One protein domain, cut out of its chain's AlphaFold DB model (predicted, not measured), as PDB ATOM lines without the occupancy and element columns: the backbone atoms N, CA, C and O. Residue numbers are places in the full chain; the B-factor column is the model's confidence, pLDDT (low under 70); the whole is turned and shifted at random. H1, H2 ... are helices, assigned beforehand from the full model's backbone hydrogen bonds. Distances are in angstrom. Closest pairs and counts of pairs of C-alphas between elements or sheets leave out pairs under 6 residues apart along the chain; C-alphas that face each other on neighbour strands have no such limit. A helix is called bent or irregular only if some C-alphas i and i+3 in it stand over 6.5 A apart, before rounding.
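AT A GLANCE: This is residues 351 to 471 of the 471 residues of an uncharacterized protein of Paenibacillus sp. 598K (UniProt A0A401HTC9). A long helix, H5, is the spine of the domain: H3 and H4 pack at its first end, H7 crosses it, and H1 and H6 pack on its last part. H2, apart from H5, is side by side with H6. The printed part has 121 residues with seven named helices, H1 to H7 in chain order, and no named strand: all helix. It is compact, with a radius of gyration of the C-alphas of 15.2 A, but elongated, spanning 45 by 27 by 24 A.

HOW THE PARTS SIT: H1, residues 353 to 361, touches residues 431 to 435 alone of the hub H5, residues 417 to 437, about perpendicular at 81 degrees; the closest C-alphas, of Ala 353 and Phe 431, are 5.8 A apart. H2, residues 367 to 377, touches H6, residues 442 to 450, at a shallow tilt of 12 degrees, the same way (C-alphas of Ala 370 and Ala 447 closest, 6.2 A). H3, residues 383 to 390, touches H5 at 75 degrees, about perpendicular (Val 387 and Phe 421, closest C-alphas, 6.2 A). H4, residues 398 to 411, touches H5 with residues 405 to 409 alone (Leu 409 and Ala 417, closest C-alphas, 7.0 A). H5 and H6 touch at a steep tilt of 55 degrees, opposite ways (Ala 436 and Arg 445, closest C-alphas, 5.2 A). H7, residues 459 to 470, touches H5 likewise at 55 degrees, opposite ways (Ala 429 and Gln 463, closest C-alphas, 5.3 A); H2 and H7 touch only at their ends. Every O i to N i+4 pair is within hydrogen-bond range in H1, H2, H3, H5, H6 and H7, and 8 of 10 in H4.

IN THESE COORDINATES: H1 begins at C-alpha 353 (-32.292, -8.594, -21.174). H5 is 30.3 A long, H4 20.2 A, H7 16.4 A and H2 15.4 A. H4 is irregular: C-alphas 399 and 402 are 7.6 A apart. H7 ends at C-alpha 470 (-40.411, -27.205, -31.394).

THE WHOLE: The C-alphas farthest apart, of Ala 399 and Gly 439, are 46.5 A apart. The printed part has no cut and no long link. Mean pLDDT of the printed part is 78.3; residues 351 to 377, 379 to 380, 439 to 440 and 471 are under 70.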
ATOM      1  N   ARG A 351     -37.745  -6.046 -16.873       42.31
ATOM      2  CA  ARG A 351     -36.509  -6.744 -16.491       42.31
ATOM      3  C   ARG A 351     -35.622  -6.864 -17.730       42.31
ATOM      4  O   ARG A 351     -35.826  -7.719 -18.585       42.31
ATOM      5  N   THR A 352     -34.659  -5.947 -17.831       43.28
ATOM      6  CA  THR A 352     -33.689  -5.802 -18.931       43.28
ATOM      7  C   THR A 352     -33.117  -7.147 -19.378       43.28
ATOM      8  O   THR A 352     -32.824  -7.987 -18.529       43.28
ATOM      9  N   ALA A 353     -32.883  -7.344 -20.680       41.31
ATOM     10  CA  ALA A 353     -32.292  -8.594 -21.174       41.31
ATOM     11  C   ALA A 353     -30.949  -8.928 -20.529       41.31
ATOM     12  O   ALA A 353     -30.650 -10.102 -20.406       41.31
ATOM     13  N   ASP A 354     -30.232  -7.939 -19.996       42.38
ATOM     14  CA  ASP A 354     -29.070  -8.123 -19.124       42.38
ATOM     15  C   ASP A 354     -29.296  -9.109 -17.960       42.38
ATOM     16  O   ASP A 354     -28.374  -9.827 -17.572       42.38
ATOM     17  N   TYR A 355     -30.514  -9.185 -17.411       46.69
ATOM     18  CA  TYR A 355     -30.890 -10.181 -16.405       46.69
ATOM     19  C   TYR A 355     -30.882 -11.587 -17.006       46.69
ATOM     20  O   TYR A 355     -30.287 -12.491 -16.436       46.69
ATOM     21  N   TRP A 356     -31.460 -11.754 -18.192       44.78
ATOM     22  CA  TRP A 356     -31.525 -13.023 -18.913       44.78
ATOM     23  C   TRP A 356     -30.158 -13.476 -19.433       44.78
ATOM     24  O   TRP A 356     -29.823 -14.651 -19.302       44.78
ATOM     25  N   THR A 357     -29.321 -12.543 -19.906       45.62
ATOM     26  CA  THR A 357     -27.938 -12.818 -20.327       45.62
ATOM     27  C   THR A 357     -27.131 -13.346 -19.165       45.62
ATOM     28  O   THR A 357     -26.438 -14.346 -19.284       45.62
ATOM     29  N   ARG A 358     -27.250 -12.724 -17.995       47.41
ATOM     30  CA  ARG A 358     -26.439 -13.102 -16.834       47.41
ATOM     31  C   ARG A 358     -26.968 -14.343 -16.119       47.41
ATOM     32  O   ARG A 358     -26.169 -15.112 -15.597       47.41
ATOM     33  N   LEU A 359     -28.284 -14.554 -16.132       45.69
ATOM     34  CA  LEU A 359     -28.954 -15.701 -15.521       45.69
ATOM     35  C   LEU A 359     -28.750 -17.000 -16.314       45.69
ATOM     36  O   LEU A 359     -28.623 -18.059 -15.710       45.69
ATOM     37  N   LEU A 360     -28.704 -16.923 -17.649       46.34
ATOM     38  CA  LEU A 360     -28.527 -18.093 -18.517       46.34
ATOM     39  C   LEU A 360     -27.077 -18.348 -18.916       46.34
ATOM     40  O   LEU A 360     -26.706 -19.501 -19.124       46.34
ATOM     41  N   LEU A 361     -26.260 -17.297 -19.053       44.12
ATOM     42  CA  LEU A 361     -24.963 -17.395 -19.733       44.12
ATOM     43  C   LEU A 361     -23.744 -17.219 -18.837       44.12
ATOM     44  O   LEU A 361     -22.642 -17.214 -19.386       44.12
ATOM     45  N   GLY A 362     -23.908 -17.061 -17.514       42.19
ATOM     46  CA  GLY A 362     -22.840 -16.694 -16.573       42.19
ATOM     47  C   GLY A 362     -21.433 -17.085 -17.042       42.19
ATOM     48  O   GLY A 362     -21.119 -18.266 -17.072       42.19
ATOM     49  N   GLY A 363     -20.628 -16.108 -17.486       39.53
ATOM     50  CA  GLY A 363     -19.231 -16.228 -17.954       39.53
ATOM     51  C   GLY A 363     -18.896 -17.214 -19.096       39.53
ATOM     52  O   GLY A 363     -17.890 -17.025 -19.773       39.53
ATOM     53  N   LYS A 364     -19.697 -18.256 -19.339       45.31
ATOM     54  CA  LYS A 364     -19.408 -19.419 -20.202       45.31
ATOM     55  C   LYS A 364     -20.434 -19.570 -21.341       45.31
ATOM     56  O   LYS A 364     -20.698 -20.667 -21.830       45.31
ATOM     57  N   GLY A 365     -21.006 -18.444 -21.761       50.03
ATOM     58  CA  GLY A 365     -22.284 -18.270 -22.456       50.03
ATOM     59  C   GLY A 365     -22.580 -18.926 -23.805       50.03
ATOM     60  O   GLY A 365     -23.594 -18.582 -24.387       50.03
ATOM     61  N   ALA A 366     -21.794 -19.863 -24.338       51.25
ATOM     62  CA  ALA A 366     -22.079 -20.431 -25.669       51.25
ATOM     63  C   ALA A 366     -22.544 -21.887 -25.666       51.25
ATOM     64  O   ALA A 366     -23.493 -22.243 -26.364       51.25
ATOM     65  N   GLN A 367     -21.899 -22.732 -24.867       55.00
ATOM     66  CA  GLN A 367     -22.193 -24.166 -24.840       55.00
ATOM     67  C   GLN A 367     -23.602 -24.510 -24.345       55.00
ATOM     68  O   GLN A 367     -24.234 -25.376 -24.952       55.00
ATOM     69  N   PRO A 368     -24.139 -23.839 -23.308       62.06
ATOM     70  CA  PRO A 368     -25.458 -24.184 -22.803       62.06
ATOM     71  C   PRO A 368     -26.556 -23.887 -23.841       62.06
ATOM     72  O   PRO A 368     -27.412 -24.728 -24.092       62.06
ATOM     73  N   LEU A 369     -26.473 -22.748 -24.540       57.22
ATOM     74  CA  LEU A 369     -27.411 -22.368 -25.606       57.22
ATOM     75  C   LEU A 369     -27.425 -23.352 -26.785       57.22
ATOM     76  O   LEU A 369     -28.499 -23.697 -27.278       57.22
ATOM     77  N   ALA A 370     -26.251 -23.821 -27.215       59.38
ATOM     78  CA  ALA A 370     -26.141 -24.819 -28.279       59.38
ATOM     79  C   ALA A 370     -26.744 -26.173 -27.859       59.38
ATOM     80  O   ALA A 370     -27.408 -26.828 -28.658       59.38
ATOM     81  N   ALA A 371     -26.584 -26.567 -26.590       64.75
ATOM     82  CA  ALA A 371     -27.188 -27.788 -26.058       64.75
ATOM     83  C   ALA A 371     -28.727 -27.718 -26.007       64.75
ATOM     84  O   ALA A 371     -29.379 -28.718 -26.313       64.75
ATOM     85  N   ILE A 372     -29.314 -26.547 -25.698       62.81
ATOM     86  CA  ILE A 372     -30.770 -26.340 -25.836       62.81
ATOM     87  C   ILE A 372     -31.175 -26.552 -27.291       62.81
ATOM     88  O   ILE A 372     -32.109 -27.299 -27.564       62.81
ATOM     89  N   ALA A 373     -30.484 -25.886 -28.221       60.28
ATOM     90  CA  ALA A 373     -30.811 -25.930 -29.642       60.28
ATOM     91  C   ALA A 373     -30.846 -27.369 -30.172       60.28
ATOM     92  O   ALA A 373     -31.804 -27.754 -30.840       60.28
ATOM     93  N   GLU A 374     -29.846 -28.176 -29.812       65.56
ATOM     94  CA  GLU A 374     -29.775 -29.583 -30.211       65.56
ATOM     95  C   GLU A 374     -30.846 -30.457 -29.543       65.56
ATOM     96  O   GLU A 374     -31.467 -31.271 -30.222       65.56
ATOM     97  N   ARG A 375     -31.141 -30.274 -28.244       67.44
ATOM     98  CA  ARG A 375     -32.217 -31.034 -27.566       67.44
ATOM     99  C   ARG A 375     -33.607 -30.696 -28.090       67.44
ATOM    100  O   ARG A 375     -34.468 -31.565 -28.181       67.44
ATOM    101  N   CYS A 376     -33.827 -29.433 -28.430       64.38
ATOM    102  CA  CYS A 376     -35.049 -28.994 -29.082       64.38
ATOM    103  C   CYS A 376     -35.168 -29.608 -30.484       64.38
ATOM    104  O   CYS A 376     -36.245 -30.061 -30.861       64.38
ATOM    105  N   ARG A 377     -34.057 -29.683 -31.230       64.31
ATOM    106  CA  ARG A 377     -34.010 -30.275 -32.573       64.31
ATOM    107  C   ARG A 377     -34.241 -31.789 -32.567       64.31
ATOM    108  O   ARG A 377     -34.832 -32.305 -33.508       64.31
ATOM    109  N   SER A 378     -33.815 -32.501 -31.524       73.38
ATOM    110  CA  SER A 378     -33.998 -33.956 -31.427       73.38
ATOM    111  C   SER A 378     -35.422 -34.395 -31.048       73.38
ATOM    112  O   SER A 378     -35.658 -35.591 -30.898       73.38
ATOM    113  N   GLY A 379     -36.373 -33.463 -30.882       62.97
ATOM    114  CA  GLY A 379     -37.776 -33.774 -30.572       62.97
ATOM    115  C   GLY A 379     -38.009 -34.332 -29.162       62.97
ATOM    116  O   GLY A 379     -39.119 -34.739 -28.838       62.97
ATOM    117  N   GLY A 380     -36.980 -34.344 -28.309       66.94
ATOM    118  CA  GLY A 380     -37.034 -34.916 -26.961       66.94
ATOM    119  C   GLY A 380     -37.506 -33.954 -25.869       66.94
ATOM    120  O   GLY A 380     -37.403 -34.280 -24.687       66.94
ATOM    121  N   LEU A 381     -37.959 -32.747 -26.222       73.31
ATOM    122  CA  LEU A 381     -38.336 -31.740 -25.236       73.31
ATOM    123  C   LEU A 381     -39.803 -31.906 -24.814       73.31
ATOM    124  O   LEU A 381     -40.717 -31.447 -25.499       73.31
ATOM    125  N   ASP A 382     -40.026 -32.513 -23.651       84.81
ATOM    126  CA  ASP A 382     -41.345 -32.540 -23.022       84.81
ATOM    127  C   ASP A 382     -41.747 -31.120 -22.573       84.81
ATOM    128  O   ASP A 382     -41.215 -30.564 -21.604       84.81
ATOM    129  N   ARG A 383     -42.695 -30.517 -23.305       86.94
ATOM    130  CA  ARG A 383     -43.225 -29.170 -23.028       86.94
ATOM    131  C   ARG A 383     -43.789 -29.075 -21.621       86.94
ATOM    132  O   ARG A 383     -43.622 -28.051 -20.959       86.94
ATOM    133  N   GLU A 384     -44.441 -30.138 -21.163       89.62
ATOM    134  CA  GLU A 384     -45.040 -30.177 -19.841       89.62
ATOM    135  C   GLU A 384     -43.970 -30.187 -18.753       89.62
ATOM    136  O   GLU A 384     -44.109 -29.461 -17.771       89.62
ATOM    137  N   ALA A 385     -42.861 -30.902 -18.960       85.88
ATOM    138  CA  ALA A 385     -41.729 -30.889 -18.040       85.88
ATOM    139  C   ALA A 385     -41.079 -29.498 -17.928       85.88
ATOM    140  O   ALA A 385     -40.706 -29.078 -16.831       85.88
ATOM    141  N   VAL A 386     -40.960 -28.750 -19.031       84.69
ATOM    142  CA  VAL A 386     -40.436 -27.369 -18.997       84.69
ATOM    143  C   VAL A 386     -41.353 -26.458 -18.178       84.69
ATOM    144  O   VAL A 386     -40.877 -25.702 -17.325       84.69
ATOM    145  N   VAL A 387     -42.665 -26.563 -18.396       89.38
ATOM    146  CA  VAL A 387     -43.676 -25.805 -17.645       89.38
ATOM    147  C   VAL A 387     -43.688 -26.215 -16.171       89.38
ATOM    148  O   VAL A 387     -43.704 -25.354 -15.298       89.38
ATOM    149  N   ASP A 388     -43.598 -27.507 -15.861       90.00
ATOM    150  CA  ASP A 388     -43.541 -28.000 -14.484       90.00
ATOM    151  C   ASP A 388     -42.358 -27.420 -13.725       90.00
ATOM    152  O   ASP A 388     -42.497 -26.989 -12.585       90.00
ATOM    153  N   ARG A 389     -41.187 -27.356 -14.354       81.81
ATOM    154  CA  ARG A 389     -39.996 -26.794 -13.717       81.81
ATOM    155  C   ARG A 389     -40.097 -25.275 -13.563       81.81
ATOM    156  O   ARG A 389     -39.677 -24.762 -12.530       81.81
ATOM    157  N   TYR A 390     -40.719 -24.569 -14.512       86.12
ATOM    158  CA  TYR A 390     -41.068 -23.150 -14.347       86.12
ATOM    159  C   TYR A 390     -41.970 -22.900 -13.146       86.12
ATOM    160  O   TYR A 390     -41.766 -21.945 -12.399       86.12
ATOM    161  N   LEU A 391     -42.931 -23.792 -12.941       87.69
ATOM    162  CA  LEU A 391     -43.871 -23.723 -11.839       87.69
ATOM    163  C   LEU A 391     -43.342 -24.394 -10.566       87.69
ATOM    164  O   LEU A 391     -44.110 -24.478  -9.620       87.69
ATOM    165  N   ASN A 392     -42.093 -24.871 -10.500       86.19
ATOM    166  CA  ASN A 392     -41.507 -25.647  -9.385       86.19
ATOM    167  C   ASN A 392     -42.303 -26.885  -8.963       86.19
ATOM    168  O   ASN A 392     -42.580 -27.095  -7.781       86.19
ATOM    169  N   LEU A 393     -42.694 -27.696  -9.934       88.31
ATOM    170  CA  LEU A 393     -43.428 -28.945  -9.745       88.31
ATOM    171  C   LEU A 393     -42.547 -30.182  -9.951       88.31
ATOM    172  O   LEU A 393     -43.047 -31.303  -9.930       88.31
ATOM    173  N   ALA A 394     -41.233 -30.000 -10.120       75.19
ATOM    174  CA  ALA A 394     -40.284 -31.098 -10.315       75.19
ATOM    175  C   ALA A 394     -40.291 -32.099  -9.144       75.19
ATOM    176  O   ALA A 394     -40.187 -33.302  -9.363       75.19
ATOM    177  N   THR A 395     -40.476 -31.606  -7.917       79.38
ATOM    178  CA  THR A 395     -40.538 -32.417  -6.691       79.38
ATOM    179  C   THR A 395     -41.918 -33.015  -6.425       79.38
ATOM    180  O   THR A 395     -42.061 -33.856  -5.542       79.38
ATOM    181  N   ALA A 396     -42.949 -32.605  -7.172       84.69
ATOM    182  CA  ALA A 396     -44.297 -33.113  -6.975       84.69
ATOM    183  C   ALA A 396     -44.428 -34.541  -7.538       84.69
ATOM    184  O   ALA A 396     -43.948 -34.806  -8.652       84.69
ATOM    185  N   PRO A 397     -45.112 -35.457  -6.826       88.94
ATOM    186  CA  PRO A 397     -45.347 -36.808  -7.314       88.94
ATOM    187  C   PRO A 397     -46.158 -36.789  -8.623       88.94
ATOM    188  O   PRO A 397     -47.061 -35.957  -8.782       88.94
ATOM    189  N   PRO A 398     -45.882 -37.711  -9.563       86.62
ATOM    190  CA  PRO A 398     -46.474 -37.692 -10.904       86.62
ATOM    191  C   PRO A 398     -48.008 -37.761 -10.875       86.62
ATOM    192  O   PRO A 398     -48.666 -37.061 -11.640       86.62
ATOM    193  N   ALA A 399     -48.581 -38.513  -9.928       87.25
ATOM    194  CA  ALA A 399     -50.028 -38.671  -9.770       87.25
ATOM    195  C   ALA A 399     -50.775 -37.362  -9.417       87.25
ATOM    196  O   ALA A 399     -51.963 -37.237  -9.705       87.25
ATOM    197  N   GLY A 400     -50.094 -36.370  -8.823       90.50
ATOM    198  CA  GLY A 400     -50.680 -35.075  -8.440       90.50
ATOM    199  C   GLY A 400     -50.238 -33.893  -9.307       90.50
ATOM    200  O   GLY A 400     -50.805 -32.801  -9.201       90.50
ATOM    201  N   ARG A 401     -49.241 -34.095 -10.175       92.75
ATOM    202  CA  ARG A 401     -48.540 -33.006 -10.861       92.75
ATOM    203  C   ARG A 401     -49.452 -32.196 -11.776       92.75
ATOM    204  O   ARG A 401     -49.410 -30.975 -11.732       92.75
ATOM    205  N   ARG A 402     -50.348 -32.854 -12.518       94.75
ATOM    206  CA  ARG A 402     -51.286 -32.185 -13.437       94.75
ATOM    207  C   ARG A 402     -52.230 -31.216 -12.715       94.75
ATOM    208  O   ARG A 402     -52.338 -30.065 -13.112       94.75
ATOM    209  N   LYS A 403     -52.829 -31.637 -11.594       94.56
ATOM    210  CA  LYS A 403     -53.718 -30.774 -10.791       94.56
ATOM    211  C   LYS A 403     -52.968 -29.574 -10.203       94.56
ATOM    212  O   LYS A 403     -53.482 -28.457 -10.204       94.56
ATOM    213  N   GLN A 404     -51.749 -29.794  -9.705       94.69
ATOM    214  CA  GLN A 404     -50.914 -28.708  -9.185       94.69
ATOM    215  C   GLN A 404     -50.458 -27.752 -10.294       94.69
ATOM    216  O   GLN A 404     -50.421 -26.542 -10.069       94.69
ATOM    217  N   ARG A 405     -50.166 -28.278 -11.488       95.44
ATOM    218  CA  ARG A 405     -49.843 -27.501 -12.688       95.44
ATOM    219  C   ARG A 405     -50.990 -26.585 -13.059       95.44
ATOM    220  O   ARG A 405     -50.767 -25.385 -13.139       95.44
ATOM    221  N   ASP A 406     -52.202 -27.111 -13.180       95.81
ATOM    222  CA  ASP A 406     -53.377 -26.313 -13.538       95.81
ATOM    223  C   ASP A 406     -53.631 -25.198 -12.508       95.81
ATOM    224  O   ASP A 406     -53.810 -24.037 -12.878       95.81
ATOM    225  N   LYS A 407     -53.516 -25.507 -11.206       95.75
ATOM    226  CA  LYS A 407     -53.637 -24.513 -10.124       95.75
ATOM    227  C   LYS A 407     -52.568 -23.417 -10.219       95.75
ATOM    228  O   LYS A 407     -52.882 -22.235 -10.086       95.75
ATOM    229  N   ARG A 408     -51.299 -23.784 -10.447       94.00
ATOM    230  CA  ARG A 408     -50.189 -22.815 -10.545       94.00
ATOM    231  C   ARG A 408     -50.204 -22.021 -11.852       94.00
ATOM    232  O   ARG A 408     -49.818 -20.853 -11.837       94.00
ATOM    233  N   LEU A 409     -50.674 -22.611 -12.953       95.19
ATOM    234  CA  LEU A 409     -50.894 -21.917 -14.223       95.19
ATOM    235  C   LEU A 409     -51.935 -20.814 -14.054       95.19
ATOM    236  O   LEU A 409     -51.639 -19.664 -14.369       95.19
ATOM    237  N   GLN A 410     -53.088 -21.137 -13.460       94.25
ATOM    238  CA  GLN A 410     -54.139 -20.159 -13.176       94.25
ATOM    239  C   GLN A 410     -53.646 -19.046 -12.244       94.25
ATOM    240  O   GLN A 410     -53.838 -17.871 -12.552       94.25
ATOM    241  N   ALA A 411     -52.937 -19.394 -11.163       91.19
ATOM    242  CA  ALA A 411     -52.349 -18.410 -10.248       91.19
ATOM    243  C   ALA A 411     -51.328 -17.481 -10.936       91.19
ATOM    244  O   ALA A 411     -51.170 -16.330 -10.541       91.19
ATOM    245  N   SER A 412     -50.654 -17.971 -11.980       87.69
ATOM    246  CA  SER A 412     -49.687 -17.208 -12.779       87.69
ATOM    247  C   SER A 412     -50.323 -16.479 -13.974       87.69
ATOM    248  O   SER A 412     -49.604 -15.858 -14.755       87.69
ATOM    249  N   GLY A 413     -51.647 -16.566 -14.148       93.38
ATOM    250  CA  GLY A 413     -52.380 -15.929 -15.246       93.38
ATOM    251  C   GLY A 413     -52.313 -16.661 -16.593       93.38
ATOM    252  O   GLY A 413     -52.687 -16.084 -17.614       93.38
ATOM    253  N   PHE A 414     -51.860 -17.916 -16.631       95.25
ATOM    254  CA  PHE A 414     -51.849 -18.739 -17.844       95.25
ATOM    255  C   PHE A 414     -53.098 -19.623 -17.909       95.25
ATOM    256  O   PHE A 414     -53.457 -20.276 -16.930       95.25
ATOM    257  N   ARG A 415     -53.752 -19.677 -19.078       94.31
ATOM    258  CA  ARG A 415     -54.939 -20.526 -19.284       94.31
ATOM    259  C   ARG A 415     -54.555 -21.988 -19.482       94.31
ATOM    260  O   ARG A 415     -55.261 -22.874 -19.016       94.31
ATOM    261  N   THR A 416     -53.439 -22.235 -20.165       96.25
ATOM    262  CA  THR A 416     -52.948 -23.582 -20.470       96.25
ATOM    263  C   THR A 416     -51.429 -23.686 -20.318       96.25
ATOM    264  O   THR A 416     -50.708 -22.685 -20.327       96.25
ATOM    265  N   ALA A 417     -50.918 -24.919 -20.215       93.62
ATOM    266  CA  ALA A 417     -49.477 -25.177 -20.241       93.62
ATOM    267  C   ALA A 417     -48.841 -24.724 -21.568       93.62
ATOM    268  O   ALA A 417     -47.719 -24.220 -21.569       93.62
ATOM    269  N   ALA A 418     -49.574 -24.833 -22.680       91.50
ATOM    270  CA  ALA A 418     -49.129 -24.362 -23.989       91.50
ATOM    271  C   ALA A 418     -48.911 -22.838 -24.008       91.50
ATOM    272  O   ALA A 418     -47.892 -22.383 -24.524       91.50
ATOM    273  N   ASP A 419     -49.800 -22.060 -23.380       91.56
ATOM    274  CA  ASP A 419     -49.646 -20.600 -23.275       91.56
ATOM    275  C   ASP A 419     -48.413 -20.221 -22.447       91.56
ATOM    276  O   ASP A 419     -47.648 -19.330 -22.820       91.56
ATOM    277  N   CYS A 420     -48.198 -20.925 -21.332       92.44
ATOM    278  CA  CYS A 420     -47.022 -20.733 -20.487       92.44
ATOM    279  C   CYS A 420     -45.732 -21.077 -21.245       92.44
ATOM    280  O   CYS A 420     -44.775 -20.303 -21.238       92.44
ATOM    281  N   PHE A 421     -45.720 -22.194 -21.974       88.38
ATOM    282  CA  PHE A 421     -44.589 -22.582 -22.808       88.38
ATOM    283  C   PHE A 421     -44.311 -21.546 -23.907       88.38
ATOM    284  O   PHE A 421     -43.178 -21.085 -24.045       88.38
ATOM    285  N   ALA A 422     -45.337 -21.097 -24.634       86.12
ATOM    286  CA  ALA A 422     -45.202 -20.063 -25.659       86.12
ATOM    287  C   ALA A 422     -44.655 -18.744 -25.083       86.12
ATOM    288  O   ALA A 422     -43.822 -18.089 -25.716       86.12
ATOM    289  N   PHE A 423     -45.072 -18.377 -23.867       87.94
ATOM    290  CA  PHE A 423     -44.535 -17.230 -23.136       87.94
ATOM    291  C   PHE A 423     -43.035 -17.385 -22.832       87.94
ATOM    292  O   PHE A 423     -42.257 -16.461 -23.089       87.94
ATOM    293  N   LEU A 424     -42.605 -18.556 -22.350       86.50
ATOM    294  CA  LEU A 424     -41.191 -18.846 -22.085       86.50
ATOM    295  C   LEU A 424     -40.347 -18.780 -23.364       86.50
ATOM    296  O   LEU A 424     -39.287 -18.151 -23.370       86.50
ATOM    297  N   ILE A 425     -40.844 -19.358 -24.460       85.56
ATOM    298  CA  ILE A 425     -40.174 -19.322 -25.766       85.56
ATOM    299  C   ILE A 425     -40.068 -17.893 -26.305       85.56
ATOM    300  O   ILE A 425     -39.031 -17.520 -26.853       85.56
ATOM    301  N   ARG A 426     -41.086 -17.052 -26.098       84.75
ATOM    302  CA  ARG A 426     -41.028 -15.632 -26.468       84.75
ATOM    303  C   ARG A 426     -39.938 -14.884 -25.705       84.75
ATOM    304  O   ARG A 426     -39.168 -14.147 -26.317       84.75
ATOM    305  N   GLY A 427     -39.851 -15.097 -24.391       84.75
ATOM    306  CA  GLY A 427     -38.792 -14.517 -23.561       84.75
ATOM    307  C   GLY A 427     -37.399 -14.953 -24.020       84.75
ATOM    308  O   GLY A 427     -36.495 -14.128 -24.138       84.75
ATOM    309  N   PHE A 428     -37.250 -16.233 -24.367       84.00
ATOM    310  CA  PHE A 428     -36.011 -16.788 -24.905       84.00
ATOM    311  C   PHE A 428     -35.633 -16.205 -26.280       84.00
ATOM    312  O   PHE A 428     -34.483 -15.824 -26.495       84.00
ATOM    313  N   ALA A 429     -36.594 -16.063 -27.197       83.75
ATOM    314  CA  ALA A 429     -36.370 -15.470 -28.516       83.75
ATOM    315  C   ALA A 429     -35.926 -13.999 -28.419       83.75
ATOM    316  O   ALA A 429     -34.942 -13.597 -29.044       83.75
ATOM    317  N   ALA A 430     -36.617 -13.207 -27.590       84.44
ATOM    318  CA  ALA A 430     -36.270 -11.809 -27.339       84.44
ATOM    319  C   ALA A 430     -34.868 -11.679 -26.727       84.44
ATOM    320  O   ALA A 430     -34.081 -10.810 -27.114       84.44
ATOM    321  N   PHE A 431     -34.527 -12.588 -25.812       83.75
ATOM    322  CA  PHE A 431     -33.203 -12.671 -25.219       83.75
ATOM    323  C   PHE A 431     -32.100 -12.896 -26.274       83.75
ATOM    324  O   PHE A 431     -31.137 -12.124 -26.324       83.75
ATOM    325  N   LEU A 432     -32.264 -13.888 -27.158       84.00
ATOM    326  CA  LEU A 432     -31.299 -14.181 -28.224       84.00
ATOM    327  C   LEU A 432     -31.114 -13.004 -29.186       84.00
ATOM    328  O   LEU A 432     -29.980 -12.635 -29.500       84.00
ATOM    329  N   ILE A 433     -32.212 -12.384 -29.627       85.19
ATOM    330  CA  ILE A 433     -32.146 -11.253 -30.559       85.19
ATOM    331  C   ILE A 433     -31.457 -10.057 -29.928       85.19
ATOM    332  O   ILE A 433     -30.612  -9.435 -30.573       85.19
ATOM    333  N   ARG A 434     -31.792  -9.708 -28.683       84.44
ATOM    334  CA  ARG A 434     -31.177  -8.548 -28.038       84.44
ATOM    335  C   ARG A 434     -29.689  -8.786 -27.781       84.44
ATOM    336  O   ARG A 434     -28.886  -7.919 -28.116       84.44
ATOM    337  N   GLY A 435     -29.314  -9.979 -27.311       83.00
ATOM    338  CA  GLY A 435     -27.907 -10.359 -27.145       83.00
ATOM    339  C   GLY A 435     -27.114 -10.325 -28.459       83.00
ATOM    340  O   GLY A 435     -25.962  -9.889 -28.480       83.00
ATOM    341  N   ALA A 436     -27.742 -10.708 -29.575       84.50
ATOM    342  CA  ALA A 436     -27.143 -10.610 -30.902       84.50
ATOM    343  C   ALA A 436     -27.013  -9.155 -31.397       84.50
ATOM    344  O   ALA A 436     -25.946  -8.776 -31.885       84.50
ATOM    345  N   LYS A 437     -28.066  -8.333 -31.242       85.38
ATOM    346  CA  LYS A 437     -28.114  -6.921 -31.679       85.38
ATOM    347  C   LYS A 437     -27.140  -6.028 -30.925       85.38
ATOM    348  O   LYS A 437     -26.495  -5.182 -31.534       85.38
ATOM    349  N   GLU A 438     -26.995  -6.228 -29.619       83.19
ATOM    350  CA  GLU A 438     -26.047  -5.464 -28.803       83.19
ATOM    351  C   GLU A 438     -24.583  -5.796 -29.138       83.19
ATOM    352  O   GLU A 438     -23.666  -5.171 -28.612       83.19
ATOM    353  N   GLY A 439     -24.342  -6.773 -30.022       68.62
ATOM    354  CA  GLY A 439     -23.041  -7.066 -30.608       68.62
ATOM    355  C   GLY A 439     -22.038  -7.708 -29.650       68.62
ATOM    356  O   GLY A 439     -20.987  -8.160 -30.102       68.62
ATOM    357  N   LYS A 440     -22.369  -7.796 -28.359       66.88
ATOM    358  CA  LYS A 440     -21.461  -8.216 -27.288       66.88
ATOM    359  C   LYS A 440     -21.290  -9.725 -27.185       66.88
ATOM    360  O   LYS A 440     -20.257 -10.158 -26.683       66.88
ATOM    361  N   ASP A 441     -22.239 -10.515 -27.690       76.81
ATOM    362  CA  ASP A 441     -22.206 -11.961 -27.488       76.81
ATOM    363  C   ASP A 441     -22.196 -12.764 -28.801       76.81
ATOM    364  O   ASP A 441     -23.186 -12.845 -29.535       76.81
ATOM    365  N   LYS A 442     -21.040 -13.369 -29.112       82.94
ATOM    366  CA  LYS A 442     -20.873 -14.260 -30.276       82.94
ATOM    367  C   LYS A 442     -21.749 -15.512 -30.154       82.94
ATOM    368  O   LYS A 442     -22.155 -16.055 -31.180       82.94
ATOM    369  N   SER A 443     -22.072 -15.933 -28.930       80.00
ATOM    370  CA  SER A 443     -22.899 -17.113 -28.678       80.00
ATOM    371  C   SER A 443     -24.339 -16.939 -29.145       80.00
ATOM    372  O   SER A 443     -24.857 -17.811 -29.834       80.00
ATOM    373  N   CYS A 444     -24.965 -15.794 -28.856       83.38
ATOM    374  CA  CYS A 444     -26.337 -15.515 -29.270       83.38
ATOM    375  C   CYS A 444     -26.465 -15.506 -30.796       83.38
ATOM    376  O   CYS A 444     -27.426 -16.048 -31.329       83.38
ATOM    377  N   ARG A 445     -25.467 -14.970 -31.516       85.50
ATOM    378  CA  ARG A 445     -25.446 -15.020 -32.990       85.50
ATOM    379  C   ARG A 445     -25.282 -16.443 -33.511       85.50
ATOM    380  O   ARG A 445     -25.946 -16.828 -34.465       85.50
ATOM    381  N   GLN A 446     -24.405 -17.232 -32.889       85.44
ATOM    382  CA  GLN A 446     -24.228 -18.635 -33.254       85.44
ATOM    383  C   GLN A 446     -25.503 -19.446 -32.997       85.44
ATOM    384  O   GLN A 446     -25.885 -20.242 -33.849       85.44
ATOM    385  N   ALA A 447     -26.193 -19.196 -31.882       83.00
ATOM    386  CA  ALA A 447     -27.488 -19.791 -31.591       83.00
ATOM    387  C   ALA A 447     -28.521 -19.383 -32.650       83.00
ATOM    388  O   ALA A 447     -29.096 -20.255 -33.283       83.00
ATOM    389  N   LEU A 448     -28.702 -18.091 -32.950       87.75
ATOM    390  CA  LEU A 448     -29.637 -17.661 -34.003       87.75
ATOM    391  C   LEU A 448     -29.356 -18.346 -35.351       87.75
ATOM    392  O   LEU A 448     -30.288 -18.834 -35.985       87.75
ATOM    393  N   LYS A 449     -28.078 -18.492 -35.729       89.31
ATOM    394  CA  LYS A 449     -27.672 -19.247 -36.925       89.31
ATOM    395  C   LYS A 449     -28.026 -20.732 -36.849       89.31
ATOM    396  O   LYS A 449     -28.532 -21.270 -37.820       89.31
ATOM    397  N   GLN A 450     -27.815 -21.397 -35.712       85.50
ATOM    398  CA  GLN A 450     -28.210 -22.804 -35.519       85.50
ATOM    399  C   GLN A 450     -29.728 -23.022 -35.602       85.50
ATOM    400  O   GLN A 450     -30.185 -24.127 -35.911       85.50
ATOM    401  N   TRP A 451     -30.504 -21.980 -35.306       83.44
ATOM    402  CA  TRP A 451     -31.956 -21.965 -35.440       83.44
ATOM    403  C   TRP A 451     -32.428 -21.479 -36.824       83.44
ATOM    404  O   TRP A 451     -33.633 -21.379 -37.039       83.44
ATOM    405  N   ASP A 452     -31.502 -21.227 -37.758       89.69
ATOM    406  CA  ASP A 452     -31.746 -20.665 -39.095       89.69
ATOM    407  C   ASP A 452     -32.573 -19.370 -39.067       89.69
ATOM    408  O   ASP A 452     -33.373 -19.077 -39.957       89.69
ATOM    409  N   ILE A 453     -32.374 -18.573 -38.016       89.81
ATOM    410  CA  ILE A 453     -32.998 -17.265 -37.860       89.81
ATOM    411  C   ILE A 453     -32.056 -16.236 -38.494       89.81
ATOM    412  O   ILE A 453     -30.914 -16.110 -38.039       89.81
ATOM    413  N   PRO A 454     -32.492 -15.497 -39.530       87.31
ATOM    414  CA  PRO A 454     -31.627 -14.549 -40.218       87.31
ATOM    415  C   PRO A 454     -31.160 -13.434 -39.276       87.31
ATOM    416  O   PRO A 454     -31.918 -12.946 -38.430       87.31
ATOM    417  N   ASP A 455     -29.908 -13.004 -39.452       86.81
ATOM    418  CA  ASP A 455     -29.353 -11.863 -38.726       86.81
ATOM    419  C   ASP A 455     -30.241 -10.625 -38.971       86.81
ATOM    420  O   ASP A 455     -30.538 -10.263 -40.109       86.81
ATOM    421  N   GLY A 456     -30.704  -9.987 -37.892       86.44
ATOM    422  CA  GLY A 456     -31.623  -8.843 -37.968       86.44
ATOM    423  C   GLY A 456     -33.116  -9.187 -37.935       86.44
ATOM    424  O   GLY A 456     -33.933  -8.269 -38.017       86.44
ATOM    425  N   ALA A 457     -33.493 -10.460 -37.759       88.56
ATOM    426  CA  ALA A 457     -34.885 -10.841 -37.526       88.56
ATOM    427  C   ALA A 457     -35.514 -10.067 -36.348       88.56
ATOM    428  O   ALA A 457     -34.868  -9.763 -35.337       88.56
ATOM    429  N   ASP A 458     -36.800  -9.744 -36.489       90.62
ATOM    430  CA  ASP A 458     -37.610  -9.225 -35.392       90.62
ATOM    431  C   ASP A 458     -37.954 -10.337 -34.379       90.62
ATOM    432  O   ASP A 458     -37.840 -11.533 -34.666       90.62
ATOM    433  N   GLU A 459     -38.358  -9.939 -33.168       86.19
ATOM    434  CA  GLU A 459     -38.679 -10.867 -32.068       86.19
ATOM    435  C   GLU A 459     -39.787 -11.849 -32.433       86.19
ATOM    436  O   GLU A 459     -39.715 -13.023 -32.078       86.19
ATOM    437  N   THR A 460     -40.772 -11.394 -33.202       87.38
ATOM    438  CA  THR A 460     -41.895 -12.214 -33.651       87.38
ATOM    439  C   THR A 460     -41.481 -13.302 -34.642       87.38
ATOM    440  O   THR A 460     -41.925 -14.440 -34.508       87.38
ATOM    441  N   LYS A 461     -40.590 -13.003 -35.593       88.69
ATOM    442  CA  LYS A 461     -40.064 -13.957 -36.578       88.69
ATOM    443  C   LYS A 461     -39.151 -14.980 -35.925       88.69
ATOM    444  O   LYS A 461     -39.274 -16.163 -36.224       88.69
ATOM    445  N   ALA A 462     -38.282 -14.555 -35.007       87.06
ATOM    446  CA  ALA A 462     -37.468 -15.497 -34.242       87.06
ATOM    447  C   ALA A 462     -38.330 -16.402 -33.361       87.06
ATOM    448  O   ALA A 462     -38.112 -17.608 -33.337       87.06
ATOM    449  N   GLN A 463     -39.341 -15.849 -32.684       85.12
ATOM    450  CA  GLN A 463     -40.281 -16.640 -31.895       85.12
ATOM    451  C   GLN A 463     -41.012 -17.667 -32.769       85.12
ATOM    452  O   GLN A 463     -41.064 -18.837 -32.403       85.12
ATOM    453  N   ALA A 464     -41.549 -17.252 -33.919       86.38
ATOM    454  CA  ALA A 464     -42.246 -18.147 -34.839       86.38
ATOM    455  C   ALA A 464     -41.322 -19.249 -35.378       86.38
ATOM    456  O   ALA A 464     -41.729 -20.406 -35.423       86.38
ATOM    457  N   ALA A 465     -40.073 -18.920 -35.718       87.31
ATOM    458  CA  ALA A 465     -39.079 -19.890 -36.174       87.31
ATOM    459  C   ALA A 465     -38.701 -20.905 -35.080       87.31
ATOM    460  O   ALA A 465     -38.588 -22.098 -35.356       87.31
ATOM    461  N   ILE A 466     -38.549 -20.448 -33.832       83.69
ATOM    462  CA  ILE A 466     -38.266 -21.321 -32.686       83.69
ATOM    463  C   ILE A 466     -39.464 -22.233 -32.408       83.69
ATOM    464  O   ILE A 466     -39.281 -23.438 -32.263       83.69
ATOM    465  N   LEU A 467     -40.686 -21.692 -32.386       81.81
ATOM    466  CA  LEU A 467     -41.905 -22.480 -32.177       81.81
ATOM    467  C   LEU A 467     -42.117 -23.508 -33.291       81.81
ATOM    468  O   LEU A 467     -42.323 -24.673 -32.989       81.81
ATOM    469  N   ALA A 468     -41.971 -23.122 -34.561       84.75
ATOM    470  CA  ALA A 468     -42.126 -24.038 -35.692       84.75
ATOM    471  C   ALA A 468     -41.165 -25.238 -35.627       84.75
ATOM    472  O   ALA A 468     -41.494 -26.321 -36.104       84.75
ATOM    473  N   ARG A 469     -39.986 -25.063 -35.016       80.81
ATOM    474  CA  ARG A 469     -39.014 -26.146 -34.795       80.81
ATOM    475  C   ARG A 469     -39.311 -27.016 -33.586       80.81
ATOM    476  O   ARG A 469     -38.869 -28.158 -33.553       80.81
ATOM    477  N   LEU A 470     -40.021 -26.481 -32.603       74.88
ATOM    478  CA  LEU A 470     -40.411 -27.205 -31.394       74.88
ATOM    479  C   LEU A 470     -41.683 -28.049 -31.587       74.88
ATOM    480  O   LEU A 470     -42.044 -28.801 -30.675       74.88
ATOM    481  N   GLY A 471     -42.327 -27.944 -32.758       65.44
ATOM    482  CA  GLY A 471     -43.625 -28.547 -33.093       65.44
ATOM    483  C   GLY A 471     -44.786 -27.860 -32.386       65.44
ATOM    484  O   GLY A 471     -45.812 -28.548 -32.170       65.44
TER     485      GLY A 471